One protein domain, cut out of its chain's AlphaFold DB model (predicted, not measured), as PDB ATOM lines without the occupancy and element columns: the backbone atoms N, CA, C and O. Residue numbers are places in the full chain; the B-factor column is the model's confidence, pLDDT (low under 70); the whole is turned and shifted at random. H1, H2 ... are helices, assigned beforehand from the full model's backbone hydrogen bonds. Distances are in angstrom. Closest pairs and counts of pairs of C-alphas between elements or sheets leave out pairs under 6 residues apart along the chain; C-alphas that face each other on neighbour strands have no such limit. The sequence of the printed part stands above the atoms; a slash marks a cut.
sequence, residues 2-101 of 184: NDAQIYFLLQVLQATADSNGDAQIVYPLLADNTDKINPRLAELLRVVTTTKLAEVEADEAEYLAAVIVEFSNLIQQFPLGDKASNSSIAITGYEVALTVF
ATOM      1  N   ASN A   2     181.000 204.528 225.508       70.00
ATOM      2  CA  ASN A   2     180.590 205.107 226.795       70.00
ATOM      3  C   ASN A   2     181.294 204.328 227.914       70.00
ATOM      4  O   ASN A   2     180.907 203.192 228.199       70.00
ATOM      5  N   ASP A   3     182.327 204.929 228.499       85.38
ATOM      6  CA  ASP A   3     183.213 204.301 229.488       85.38
ATOM      7  C   ASP A   3     182.449 203.747 230.702       85.38
ATOM      8  O   ASP A   3     182.831 202.721 231.260       85.38
ATOM      9  N   ALA A   4     181.303 204.343 231.055       91.88
ATOM     10  CA  ALA A   4     180.489 203.906 232.187       91.88
ATOM     11  C   ALA A   4     179.841 202.523 231.989       91.88
ATOM     12  O   ALA A   4     179.711 201.766 232.949       91.88
ATOM     13  N   GLN A   5     179.432 202.166 230.764       93.06
ATOM     14  CA  GLN A   5     178.844 200.842 230.508       93.06
ATOM     15  C   GLN A   5     179.904 199.743 230.451       93.06
ATOM     16  O   GLN A   5     179.650 198.632 230.905       93.06
ATOM     17  N   ILE A   6     181.092 200.053 229.921       95.31
ATOM     18  CA  ILE A   6     182.221 199.116 229.934       95.31
ATOM     19  C   ILE A   6     182.670 198.879 231.375       95.31
ATOM     20  O   ILE A   6     182.833 197.733 231.772       95.31
ATOM     21  N   TYR A   7     182.799 199.941 232.175       96.25
ATOM     22  CA  TYR A   7     183.133 199.811 233.591       96.25
ATOM     23  C   TYR A   7     182.114 198.941 234.336       96.25
ATOM     24  O   TYR A   7     182.507 198.027 235.051       96.25
ATOM     25  N   PHE A   8     180.813 199.167 234.117       97.62
ATOM     26  CA  PHE A   8     179.764 198.335 234.708       97.62
ATOM     27  C   PHE A   8     179.873 196.860 234.295       97.62
ATOM     28  O   PHE A   8     179.794 195.983 235.151       97.62
ATOM     29  N   LEU A   9     180.101 196.582 233.006       98.19
ATOM     30  CA  LEU A   9     180.305 195.220 232.507       98.19
ATOM     31  C   LEU A   9     181.498 194.536 233.191       98.19
ATOM     32  O   LEU A   9     181.383 193.404 233.652       98.19
ATOM     33  N   LEU A  10     182.641 195.217 233.270       97.88
ATOM     34  CA  LEU A  10     183.832 194.666 233.916       97.88
ATOM     35  C   LEU A  10     183.605 194.455 235.416       97.88
ATOM     36  O   LEU A  10     184.002 193.428 235.954       97.88
ATOM     37  N   GLN A  11     182.917 195.387 236.075       98.31
ATOM     38  CA  GLN A  11     182.590 195.289 237.492       98.31
ATOM     39  C   GLN A  11     181.685 194.088 237.787       98.31
ATOM     40  O   GLN A  11     181.921 193.388 238.769       98.31
ATOM     41  N   VAL A  12     180.667 193.832 236.957       98.44
ATOM     42  CA  VAL A  12     179.771 192.691 237.179       98.44
ATOM     43  C   VAL A  12     180.462 191.362 236.890       98.44
ATOM     44  O   VAL A  12     180.323 190.446 237.692       98.44
ATOM     45  N   LEU A  13     181.276 191.270 235.831       98.62
ATOM     46  CA  LEU A  13     182.063 190.063 235.553       98.62
ATOM     47  C   LEU A  13     183.079 189.782 236.668       98.62
ATOM     48  O   LEU A  13     183.211 188.638 237.093       98.62
ATOM     49  N   GLN A  14     183.740 190.818 237.194       98.62
ATOM     50  CA  GLN A  14     184.641 190.682 238.340       98.62
ATOM     51  C   GLN A  14     183.886 190.228 239.594       98.62
ATOM     52  O   GLN A  14     184.322 189.298 240.261       98.62
ATOM     53  N   ALA A  15     182.729 190.826 239.896       98.69
ATOM     54  CA  ALA A  15     181.912 190.417 241.038       98.69
ATOM     55  C   ALA A  15     181.422 188.967 240.903       98.69
ATOM     56  O   ALA A  15     181.416 188.230 241.887       98.69
ATOM     57  N   THR A  16     181.038 188.538 239.698       98.69
ATOM     58  CA  THR A  16     180.697 187.141 239.404       98.69
ATOM     59  C   THR A  16     181.890 186.218 239.639       98.69
ATOM     60  O   THR A  16     181.724 185.190 240.289       98.69
ATOM     61  N   ALA A  17     183.082 186.593 239.173       98.38
ATOM     62  CA  ALA A  17     184.310 185.831 239.378       98.38
ATOM     63  C   ALA A  17     184.680 185.710 240.869       98.38
ATOM     64  O   ALA A  17     184.833 184.606 241.382       98.38
ATOM     65  N   ASP A  18     184.738 186.833 241.590       98.31
ATOM     66  CA  ASP A  18     185.151 186.886 243.000       98.31
ATOM     67  C   ASP A  18     184.197 186.130 243.933       98.31
ATOM     68  O   ASP A  18     184.595 185.667 245.003       98.31
ATOM     69  N   SER A  19     182.927 186.020 243.538       98.12
ATOM     70  CA  SER A  19     181.879 185.366 244.323       98.12
ATOM     71  C   SER A  19     181.524 183.959 243.844       98.12
ATOM     72  O   SER A  19     180.631 183.346 244.426       98.12
ATOM     73  N   ASN A  20     182.186 183.436 242.805       96.00
ATOM     74  CA  ASN A  20     181.805 182.186 242.134       96.00
ATOM     75  C   ASN A  20     180.312 182.144 241.748       96.00
ATOM     76  O   ASN A  20     179.629 181.146 241.967       96.00
ATOM     77  N   GLY A  21     179.791 183.253 241.218       95.81
ATOM     78  CA  GLY A  21     178.398 183.346 240.778       95.81
ATOM     79  C   GLY A  21     177.363 183.487 241.901       95.81
ATOM     80  O   GLY A  21     176.187 183.212 241.667       95.81
ATOM     81  N   ASP A  22     177.739 183.934 243.105       98.00
ATOM     82  CA  ASP A  22     176.766 184.147 244.183       98.00
ATOM     83  C   ASP A  22     175.803 185.304 243.857       98.00
ATOM     84  O   ASP A  22     176.154 186.492 243.848       98.00
ATOM     85  N   ALA A  23     174.535 184.952 243.646       97.94
ATOM     86  CA  ALA A  23     173.459 185.899 243.392       97.94
ATOM     87  C   ALA A  23     173.305 186.951 244.504       97.94
ATOM     88  O   ALA A  23     172.925 188.083 244.208       97.94
ATOM     89  N   GLN A  24     173.620 186.629 245.766       97.75
ATOM     90  CA  GLN A  24     173.536 187.588 246.876       97.75
ATOM     91  C   GLN A  24     174.540 188.738 246.734       97.75
ATOM     92  O   GLN A  24     174.292 189.828 247.249       97.75
ATOM     93  N   ILE A  25     175.638 188.516 246.006       98.19
ATOM     94  CA  ILE A  25     176.663 189.525 245.726       98.19
ATOM     95  C   ILE A  25     176.376 190.248 244.408       98.19
ATOM     96  O   ILE A  25     176.471 191.473 244.337       98.19
ATOM     97  N   VAL A  26     175.986 189.512 243.365       98.50
ATOM     98  CA  VAL A  26     175.834 190.077 242.016       98.50
ATOM     99  C   VAL A  26     174.503 190.820 241.833       98.50
ATOM    100  O   VAL A  26     174.461 191.861 241.174       98.50
ATOM    101  N   TYR A  27     173.401 190.340 242.422       98.62
ATOM    102  CA  TYR A  27     172.077 190.941 242.208       98.62
ATOM    103  C   TYR A  27     171.948 192.383 242.714       98.62
ATOM    104  O   TYR A  27     171.341 193.173 241.990       98.62
ATOM    105  N   PRO A  28     172.500 192.779 243.878       98.50
ATOM    106  CA  PRO A  28     172.496 194.183 244.288       98.50
ATOM    107  C   PRO A  28     173.167 195.099 243.255       98.50
ATOM    108  O   PRO A  28     172.597 196.119 242.877       98.50
ATOM    109  N   LEU A  29     174.317 194.686 242.706       98.12
ATOM    110  CA  LEU A  29     175.029 195.456 241.684       98.12
ATOM    111  C   LEU A  29     174.193 195.628 240.405       98.12
ATOM    112  O   LEU A  29     174.158 196.718 239.829       98.12
ATOM    113  N   LEU A  30     173.502 194.571 239.970       98.25
ATOM    114  CA  LEU A  30     172.572 194.632 238.841       98.25
ATOM    115  C   LEU A  30     171.362 195.529 239.139       98.25
ATOM    116  O   LEU A  30     170.952 196.316 238.284       98.25
ATOM    117  N   ALA A  31     170.801 195.438 240.347       98.19
ATOM    118  CA  ALA A  31     169.631 196.205 240.770       98.19
ATOM    119  C   ALA A  31     169.907 197.714 240.788       98.19
ATOM    120  O   ALA A  31     169.091 198.494 240.293       98.19
ATOM    121  N   ASP A  32     171.091 198.109 241.255       97.88
ATOM    122  CA  ASP A  32     171.526 199.507 241.295       97.88
ATOM    123  C   ASP A  32     171.836 200.085 239.900       97.88
ATOM    124  O   ASP A  32     171.992 201.295 239.745       97.88
ATOM    125  N   ASN A  33     171.917 199.235 238.869       97.12
ATOM    126  CA  ASN A  33     172.339 199.602 237.515       97.12
ATOM    127  C   ASN A  33     171.382 199.097 236.425       97.12
ATOM    128  O   ASN A  33     171.795 198.845 235.291       97.12
ATOM    129  N   THR A  34     170.091 198.957 236.742       97.06
ATOM    130  CA  THR A  34     169.082 198.486 235.773       97.06
ATOM    131  C   THR A  34     168.999 199.345 234.507       97.06
ATOM    132  O   THR A  34     168.663 198.825 233.446       97.06
ATOM    133  N   ASP A  35     169.388 200.623 234.567       95.19
ATOM    134  CA  ASP A  35     169.510 201.526 233.414       95.19
ATOM    135  C   ASP A  35     170.565 201.064 232.388       95.19
ATOM    136  O   ASP A  35     170.455 201.330 231.184       95.19
ATOM    137  N   LYS A  36     171.591 200.345 232.854       96.75
ATOM    138  CA  LYS A  36     172.692 199.826 232.032       96.75
ATOM    139  C   LYS A  36     172.400 198.439 231.471       96.75
ATOM    140  O   LYS A  36     173.073 198.036 230.529       96.75
ATOM    141  N   ILE A  37     171.389 197.737 231.986       96.75
ATOM    142  CA  ILE A  37     170.950 196.426 231.492       96.75
ATOM    143  C   ILE A  37     170.055 196.636 230.265       96.75
ATOM    144  O   ILE A  37     168.834 196.716 230.349       96.75
ATOM    145  N   ASN A  38     170.692 196.790 229.108       95.62
ATOM    146  CA  ASN A  38     170.041 197.134 227.845       95.62
ATOM    147  C   ASN A  38     170.749 196.432 226.662       95.62
ATOM    148  O   ASN A  38     171.804 195.821 226.859       95.62
ATOM    149  N   PRO A  39     170.233 196.516 225.418       93.81
ATOM    150  CA  PRO A  39     170.844 195.834 224.271       93.81
ATOM    151  C   PRO A  39     172.309 196.212 224.017       93.81
ATOM    152  O   PRO A  39     173.085 195.387 223.536       93.81
ATOM    153  N   ARG A  40     172.726 197.427 224.395       95.12
ATOM    154  CA  ARG A  40     174.119 197.857 224.253       95.12
ATOM    155  C   ARG A  40     175.055 197.081 225.178       95.12
ATOM    156  O   ARG A  40     176.190 196.816 224.790       95.12
ATOM    157  N   LEU A  41     174.594 196.673 226.361       97.38
ATOM    158  CA  LEU A  41     175.385 195.830 227.256       97.38
ATOM    159  C   LEU A  41     175.646 194.449 226.649       97.38
ATOM    160  O   LEU A  41     176.749 193.940 226.797       97.38
ATOM    161  N   ALA A  42     174.687 193.875 225.914       97.75
ATOM    162  CA  ALA A  42     174.904 192.623 225.187       97.75
ATOM    163  C   ALA A  42     175.974 192.789 224.091       97.75
ATOM    164  O   ALA A  42     176.885 191.972 223.979       97.75
ATOM    165  N   GLU A  43     175.926 193.880 223.319       97.31
ATOM    166  CA  GLU A  43     176.965 194.188 222.323       97.31
ATOM    167  C   GLU A  43     178.350 194.358 222.961       97.31
ATOM    168  O   GLU A  43     179.340 193.841 222.442       97.31
ATOM    169  N   LEU A  44     178.424 195.072 224.089       97.81
ATOM    170  CA  LEU A  44     179.672 195.263 224.828       97.81
ATOM    171  C   LEU A  44     180.186 193.952 225.411       97.81
ATOM    172  O   LEU A  44     181.376 193.687 225.271       97.81
ATOM    173  N   LEU A  45     179.307 193.133 226.002       98.56
ATOM    174  CA  LEU A  45     179.647 191.799 226.489       98.56
ATOM    175  C   LEU A  45     180.327 191.023 225.370       98.56
ATOM    176  O   LEU A  45     181.461 190.603 225.561       98.56
ATOM    177  N   ARG A  46     179.704 190.940 224.186       98.56
ATOM    178  CA  ARG A  46     180.285 190.260 223.024       98.56
ATOM    179  C   ARG A  46     181.661 190.807 222.674       98.56
ATOM    180  O   ARG A  46     182.629 190.070 222.732       98.56
ATOM    181  N   VAL A  47     181.752 192.094 222.339       97.81
ATOM    182  CA  VAL A  47     182.991 192.688 221.809       97.81
ATOM    183  C   VAL A  47     184.138 192.603 222.813       97.81
ATOM    184  O   VAL A  47     185.245 192.213 222.443       97.81
ATOM    185  N   VAL A  48     183.894 192.967 224.073       97.69
ATOM    186  CA  VAL A  48     184.938 193.008 225.105       97.69
ATOM    187  C   VAL A  48     185.440 191.601 225.403       97.69
ATOM    188  O   VAL A  48     186.649 191.374 225.408       97.69
ATOM    189  N   THR A  49     184.531 190.645 225.599       97.62
ATOM    190  CA  THR A  49     184.923 189.282 225.969       97.62
ATOM    191  C   THR A  49     185.548 188.524 224.807       97.62
ATOM    192  O   THR A  49     186.579 187.902 225.016       97.62
ATOM    193  N   THR A  50     185.044 188.638 223.571       97.88
ATOM    194  CA  THR A  50     185.686 187.979 222.418       97.88
ATOM    195  C   THR A  50     187.076 188.536 222.135       97.88
ATOM    196  O   THR A  50     187.959 187.785 221.739       97.88
ATOM    197  N   THR A  51     187.284 189.844 222.340       97.38
ATOM    198  CA  THR A  51     188.615 190.454 222.187       97.38
ATOM    199  C   THR A  51     189.567 189.898 223.238       97.38
ATOM    200  O   THR A  51     190.625 189.392 222.889       97.38
ATOM    201  N   LYS A  52     189.156 189.902 224.511       97.44
ATOM    202  CA  LYS A  52     189.974 189.380 225.610       97.44
ATOM    203  C   LYS A  52     190.271 187.886 225.448       97.44
ATOM    204  O   LYS A  52     191.413 187.491 225.630       97.44
ATOM    205  N   LEU A  53     189.289 187.074 225.049       98.00
ATOM    206  CA  LEU A  53     189.464 185.639 224.788       98.00
ATOM    207  C   LEU A  53     190.502 185.348 223.694       98.00
ATOM    208  O   LEU A  53     191.168 184.324 223.755       98.00
ATOM    209  N   ALA A  54     190.659 186.236 222.709       96.62
ATOM    210  CA  ALA A  54     191.655 186.082 221.647       96.62
ATOM    211  C   ALA A  54     193.084 186.480 222.070       96.62
ATOM    212  O   ALA A  54     194.034 186.189 221.345       96.62
ATOM    213  N   GLU A  55     193.235 187.173 223.201       97.69
ATOM    214  CA  GLU A  55     194.512 187.710 223.692       97.69
ATOM    215  C   GLU A  55     195.135 186.872 224.815       97.69
ATOM    216  O   GLU A  55     196.290 187.101 225.172       97.69
ATOM    217  N   VAL A  56     194.370 185.951 225.401       97.50
ATOM    218  CA  VAL A  56     194.767 185.182 226.585       97.50
ATOM    219  C   VAL A  56     195.093 183.735 226.238       97.50
ATOM    220  O   VAL A  56     194.656 183.207 225.215       97.50
ATOM    221  N   GLU A  57     195.864 183.088 227.107       98.06
ATOM    222  CA  GLU A  57     196.168 181.661 226.997       98.06
ATOM    223  C   GLU A  57     194.924 180.801 227.281       98.06
ATOM    224  O   GLU A  57     193.910 181.277 227.795       98.06
ATOM    225  N   ALA A  58     194.991 179.516 226.929       96.06
ATOM    226  CA  ALA A  58     193.830 178.623 226.956       96.06
ATOM    227  C   ALA A  58     193.193 178.462 228.351       96.06
ATOM    228  O   ALA A  58     191.973 178.364 228.449       96.06
ATOM    229  N   ASP A  59     193.993 178.459 229.416       96.69
ATOM    230  CA  ASP A  59     193.527 178.352 230.803       96.69
ATOM    231  C   ASP A  59     192.804 179.625 231.273       96.69
ATOM    232  O   ASP A  59     191.732 179.553 231.875       96.69
ATOM    233  N   GLU A  60     193.335 180.806 230.944       97.94
ATOM    234  CA  GLU A  60     192.660 182.081 231.214       97.94
ATOM    235  C   GLU A  60     191.396 182.236 230.344       97.94
ATOM    236  O   GLU A  60     190.384 182.759 230.821       97.94
ATOM    237  N   ALA A  61     191.407 181.735 229.102       98.19
ATOM    238  CA  ALA A  61     190.228 181.702 228.236       98.19
ATOM    239  C   ALA A  61     189.117 180.807 228.807       98.19
ATOM    240  O   ALA A  61     187.953 181.210 228.818       98.19
ATOM    241  N   GLU A  62     189.472 179.620 229.308       98.25
ATOM    242  CA  GLU A  62     188.553 178.694 229.979       98.25
ATOM    243  C   GLU A  62     187.917 179.349 231.210       98.25
ATOM    244  O   GLU A  62     186.689 179.376 231.342       98.25
ATOM    245  N   TYR A  63     188.740 179.948 232.075       98.25
ATOM    246  CA  TYR A  63     188.265 180.644 233.268       98.25
ATOM    247  C   TYR A  63     187.313 181.795 232.921       98.25
ATOM    248  O   TYR A  63     186.224 181.907 233.489       98.25
ATOM    249  N   LEU A  64     187.682 182.635 231.949       98.56
ATOM    250  CA  LEU A  64     186.834 183.740 231.512       98.56
ATOM    251  C   LEU A  64     185.512 183.237 230.913       98.56
ATOM    252  O   LEU A  64     184.460 183.806 231.202       98.56
ATOM    253  N   ALA A  65     185.534 182.160 230.123       98.69
ATOM    254  CA  ALA A  65     184.320 181.547 229.590       98.69
ATOM    255  C   ALA A  65     183.394 181.040 230.709       98.69
ATOM    256  O   ALA A  65     182.186 181.276 230.644       98.69
ATOM    257  N   ALA A  66     183.942 180.430 231.765       98.69
ATOM    258  CA  ALA A  66     183.166 179.997 232.928       98.69
ATOM    259  C   ALA A  66     182.494 181.185 233.638       98.69
ATOM    260  O   ALA A  66     181.289 181.157 233.889       98.69
ATOM    261  N   VAL A  67     183.234 182.274 233.876       98.81
ATOM    262  CA  VAL A  67     182.684 183.508 234.470       98.81
ATOM    263  C   VAL A  67     181.556 184.089 233.611       98.81
ATOM    264  O   VAL A  67     180.533 184.530 234.138       98.81
ATOM    265  N   ILE A  68     181.707 184.069 232.284       98.81
ATOM    266  CA  ILE A  68     180.671 184.541 231.355       98.81
ATOM    267  C   ILE A  68     179.411 183.673 231.449       98.81
ATOM    268  O   ILE A  68     178.307 184.224 231.444       98.81
ATOM    269  N   VAL A  69     179.545 182.346 231.554       98.88
ATOM    270  CA  VAL A  69     178.401 181.440 231.751       98.88
ATOM    271  C   VAL A  69     177.694 181.742 233.069       98.88
ATOM    272  O   VAL A  69     176.477 181.914 233.063       98.88
ATOM    273  N   GLU A  70     178.427 181.899 234.173       98.81
ATOM    274  CA  GLU A  70     177.820 182.207 235.473       98.81
ATOM    275  C   GLU A  70     177.088 183.551 235.472       98.81
ATOM    276  O   GLU A  70     175.944 183.658 235.920       98.81
ATOM    277  N   PHE A  71     177.691 184.580 234.877       98.81
ATOM    278  CA  PHE A  71     177.022 185.865 234.710       98.81
ATOM    279  C   PHE A  71     175.753 185.735 233.851       98.81
ATOM    280  O   PHE A  71     174.717 186.322 234.172       98.81
ATOM    281  N   SER A  72     175.807 184.932 232.787       98.81
ATOM    282  CA  SER A  72     174.666 184.674 231.901       98.81
ATOM    283  C   SER A  72     173.530 183.944 232.626       98.81
ATOM    284  O   SER A  72     172.363 184.307 232.458       98.81
ATOM    285  N   ASN A  73     173.858 182.983 233.493       98.69
ATOM    286  CA  ASN A  73     172.899 182.289 234.355       98.69
ATOM    287  C   ASN A  73     172.202 183.274 235.304       98.69
ATOM    288  O   ASN A  73     170.974 183.256 235.437       98.69
ATOM    289  N   LEU A  74     172.986 184.152 235.938       98.62
ATOM    290  CA  LEU A  74     172.501 185.160 236.877       98.62
ATOM    291  C   LEU A  74     171.594 186.182 236.195       98.62
ATOM    292  O   LEU A  74     170.479 186.414 236.659       98.62
ATOM    293  N   ILE A  75     172.023 186.771 235.075       98.50
ATOM    294  CA  ILE A  75     171.227 187.794 234.387       98.50
ATOM    295  C   ILE A  75     169.949 187.205 233.777       98.50
ATOM    296  O   ILE A  75     168.914 187.869 233.777       98.50
ATOM    297  N   GLN A  76     169.968 185.941 233.335       97.75
ATOM    298  CA  GLN A  76     168.775 185.242 232.848       97.75
ATOM    299  C   GLN A  76     167.713 185.055 233.945       97.75
ATOM    300  O   GLN A  76     166.515 185.104 233.649       97.75
ATOM    301  N   GLN A  77     168.142 184.839 235.192       96.94
ATOM    302  CA  GLN A  77     167.274 184.650 236.360       96.94
ATOM    303  C   GLN A  77     166.987 185.952 237.120       96.94
ATOM    304  O   GLN A  77     166.129 185.976 238.008       96.94
ATOM    305  N   PHE A  78     167.678 187.037 236.773       97.88
ATOM    306  CA  PHE A  78     167.564 188.308 237.464       97.88
ATOM    307  C   PHE A  78     166.135 188.874 237.339       97.88
ATOM    308  O   PHE A  78     165.642 189.075 236.222       97.88
ATOM    309  N   PRO A  79     165.436 189.129 238.464       95.69
ATOM    310  CA  PRO A  79     164.008 189.445 238.442       95.69
ATOM    311  C   PRO A  79     163.695 190.905 238.087       95.69
ATOM    312  O   PRO A  79     162.532 191.221 237.821       95.69
ATOM    313  N   LEU A  80     164.693 191.793 238.114       95.38
ATOM    314  CA  LEU A  80     164.534 193.223 237.838       95.38
ATOM    315  C   LEU A  80     165.070 193.587 236.446       95.38
ATOM    316  O   LEU A  80     165.774 192.813 235.797       95.38
ATOM    317  N   GLY A  81     164.742 194.800 236.001       89.38
ATOM    318  CA  GLY A  81     165.117 195.299 234.680       89.38
ATOM    319  C   GLY A  81     164.200 194.805 233.559       89.38
ATOM    320  O   GLY A  81     163.138 194.219 233.785       89.38
ATOM    321  N   ASP A  82     164.599 195.097 232.325       93.88
ATOM    322  CA  ASP A  82     163.871 194.677 231.134       93.88
ATOM    323  C   ASP A  82     164.185 193.214 230.788       93.88
ATOM    324  O   ASP A  82     165.310 192.862 230.433       93.88
ATOM    325  N   LYS A  83     163.162 192.350 230.828       94.50
ATOM    326  CA  LYS A  83     163.305 190.912 230.542       94.50
ATOM    327  C   LYS A  83     163.870 190.631 229.150       94.50
ATOM    328  O   LYS A  83     164.565 189.631 228.966       94.50
ATOM    329  N   ALA A  84     163.559 191.480 228.169       96.06
ATOM    330  CA  ALA A  84     164.094 191.334 226.822       96.06
ATOM    331  C   ALA A  84     165.613 191.551 226.800       96.06
ATOM    332  O   ALA A  84     166.337 190.762 226.190       96.06
ATOM    333  N   SER A  85     166.090 192.573 227.507       97.38
ATOM    334  CA  SER A  85     167.512 192.863 227.677       97.38
ATOM    335  C   SER A  85     168.223 191.763 228.465       97.38
ATOM    336  O   SER A  85     169.234 191.258 227.984       97.38
ATOM    337  N   ASN A  86     167.656 191.305 229.588       97.88
ATOM    338  CA  ASN A  86     168.212 190.203 230.388       97.88
ATOM    339  C   ASN A  86     168.447 188.948 229.532       97.88
ATOM    340  O   ASN A  86     169.553 188.412 229.486       97.88
ATOM    341  N   SER A  87     167.419 188.529 228.785       97.38
ATOM    342  CA  SER A  87     167.501 187.378 227.878       97.38
ATOM    343  C   SER A  87     168.523 187.597 226.757       97.38
ATOM    344  O   SER A  87     169.301 186.697 226.454       97.38
ATOM    345  N   SER A  88     168.585 188.795 226.167       98.00
ATOM    346  CA  SER A  88     169.554 189.108 225.106       98.00
ATOM    347  C   SER A  88     171.007 189.070 225.588       98.00
ATOM    348  O   SER A  88     171.892 188.663 224.830       98.00
ATOM    349  N   ILE A  89     171.263 189.520 226.819       98.69
ATOM    350  CA  ILE A  89     172.595 189.503 227.432       98.69
ATOM    351  C   ILE A  89     173.002 188.060 227.735       98.69
ATOM    352  O   ILE A  89     174.088 187.657 227.329       98.69
ATOM    353  N   ALA A  90     172.115 187.270 228.353       98.75
ATOM    354  CA  ALA A  90     172.375 185.862 228.653       98.75
ATOM    355  C   ALA A  90     172.685 185.048 227.389       98.75
ATOM    356  O   ALA A  90     173.712 184.381 227.324       98.75
ATOM    357  N   ILE A  91     171.847 185.168 226.350       98.81
ATOM    358  CA  ILE A  91     172.067 184.508 225.052       98.81
ATOM    359  C   ILE A  91     173.441 184.871 224.488       98.81
ATOM    360  O   ILE A  91     174.189 183.994 224.070       98.81
ATOM    361  N   THR A  92     173.801 186.156 224.526       98.88
ATOM    362  CA  THR A  92     175.104 186.609 224.028       98.88
ATOM    363  C   THR A  92     176.262 186.009 224.817       98.88
ATOM    364  O   THR A  92     177.250 185.599 224.213       98.88
ATOM    365  N   GLY A  93     176.161 185.940 226.144       98.88
ATOM    366  CA  GLY A  93     177.212 185.349 226.966       98.88
ATOM    367  C   GLY A  93     177.375 183.848 226.724       98.88
ATOM    368  O   GLY A  93     178.499 183.397 226.518       98.88
ATOM    369  N   TYR A  94     176.280 183.088 226.627       98.94
ATOM    370  CA  TYR A  94     176.355 181.666 226.268       98.94
ATOM    371  C   TYR A  94     176.970 181.449 224.880       98.94
ATOM    372  O   TYR A  94     177.843 180.599 224.727       98.94
ATOM    373  N   GLU A  95     176.569 182.234 223.876       98.88
ATOM    374  CA  GLU A  95     177.153 182.163 222.530       98.88
ATOM    375  C   GLU A  95     178.659 182.442 222.533       98.88
ATOM    376  O   GLU A  95     179.402 181.774 221.817       98.88
ATOM    377  N   VAL A  96     179.118 183.409 223.333       98.81
ATOM    378  CA  VAL A  96     180.552 183.682 223.486       98.81
ATOM    379  C   VAL A  96     181.255 182.517 224.176       98.81
ATOM    380  O   VAL A  96     182.284 182.060 223.683       98.81
ATOM    381  N   ALA A  97     180.716 182.005 225.282       98.81
ATOM    382  CA  ALA A  97     181.332 180.903 226.016       98.81
ATOM    383  C   ALA A  97     181.453 179.628 225.161       98.81
ATOM    384  O   ALA A  97     182.462 178.931 225.239       98.81
ATOM    385  N   LEU A  98     180.490 179.374 224.269       98.81
ATOM    386  CA  LEU A  98     180.516 178.261 223.308       98.81
ATOM    387  C   LEU A  98     181.596 178.389 222.219       98.81
ATOM    388  O   LEU A  98     181.793 177.450 221.450       98.81
ATOM    389  N   THR A  99     182.310 179.518 222.138       98.31
ATOM    390  CA  THR A  99     183.523 179.626 221.304       98.31
ATOM    391  C   THR A  99     184.754 178.999 221.965       98.31
ATOM    392  O   THR A  99     185.704 178.658 221.264       98.31
ATOM    393  N   VAL A 100     184.720 178.816 223.292       98.62
ATOM    394  CA  VAL A 100     185.788 178.209 224.102       98.62
ATOM    395  C   VAL A 100     185.392 176.799 224.524       98.62
ATOM    396  O   VAL A 100     186.119 175.838 224.275       98.62
ATOM    397  N   PHE A 101     184.208 176.657 225.120       98.56
ATOM    398  CA  PHE A 101     183.652 175.360 225.463       98.56
ATOM    399  C   PHE A 101     183.177 174.679 224.192       98.56
ATOM    400  O   PHE A 101     182.127 175.024 223.663       98.56
TER     401      PHE A 101
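AT A GLANCE: This is residues 2 to 101 of the 184 residues of an uncharacterized protein of Moorea producens JHB (UniProt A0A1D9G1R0). Three helices, H3, H4 and H5, form an up-and-down bundle, each running against the one before it; H1 of the helical hairpin H1 and H2 crosses H3 and H4, away from H5. The 100 printed residues include five named helices, H1 to H5 in order, and no named strand: all helix. The whole is compact, radius of gyration of the C-alphas 12.3 A, spanning 35 by 26 by 22 A.

HOW THE PARTS SIT: H4, residues 58 to 77, touches H5, residues 83 to 97, in a hairpin; their closest C-alphas, Ser 72 and Ala 90, are 4.1 A apart. H3, residues 39 to 55, touches H5 at a shallow tilt of 12 degrees, the same way; the closest C-alphas, Ala 42 and Ile 89, are 4.5 A apart. H1, residues 3 to 18, touches H4 with residues 12 to 17 alone, about perpendicular at 80 degrees; the closest C-alphas, Ala 17 and Val 67, are 5.7 A apart. H2, residues 23 to 31, touches H1; the closest C-alphas, Ala 15 and Val 26, are 6.2 A apart. Every O i to N i+4 pair is within hydrogen-bond range in H1, H3, H4 and H5; in H2, 3 of 5.

IN THESE COORDINATES: H4 is 28.8 A long, from C-alpha 58 at (193.830, 178.623, 226.956); H3 is 25.0 A. H1 begins at C-alpha 3 (183.213, 204.301, 229.488).

THE WHOLE: The printed part has no cut and no long link; no printed residue is under 70.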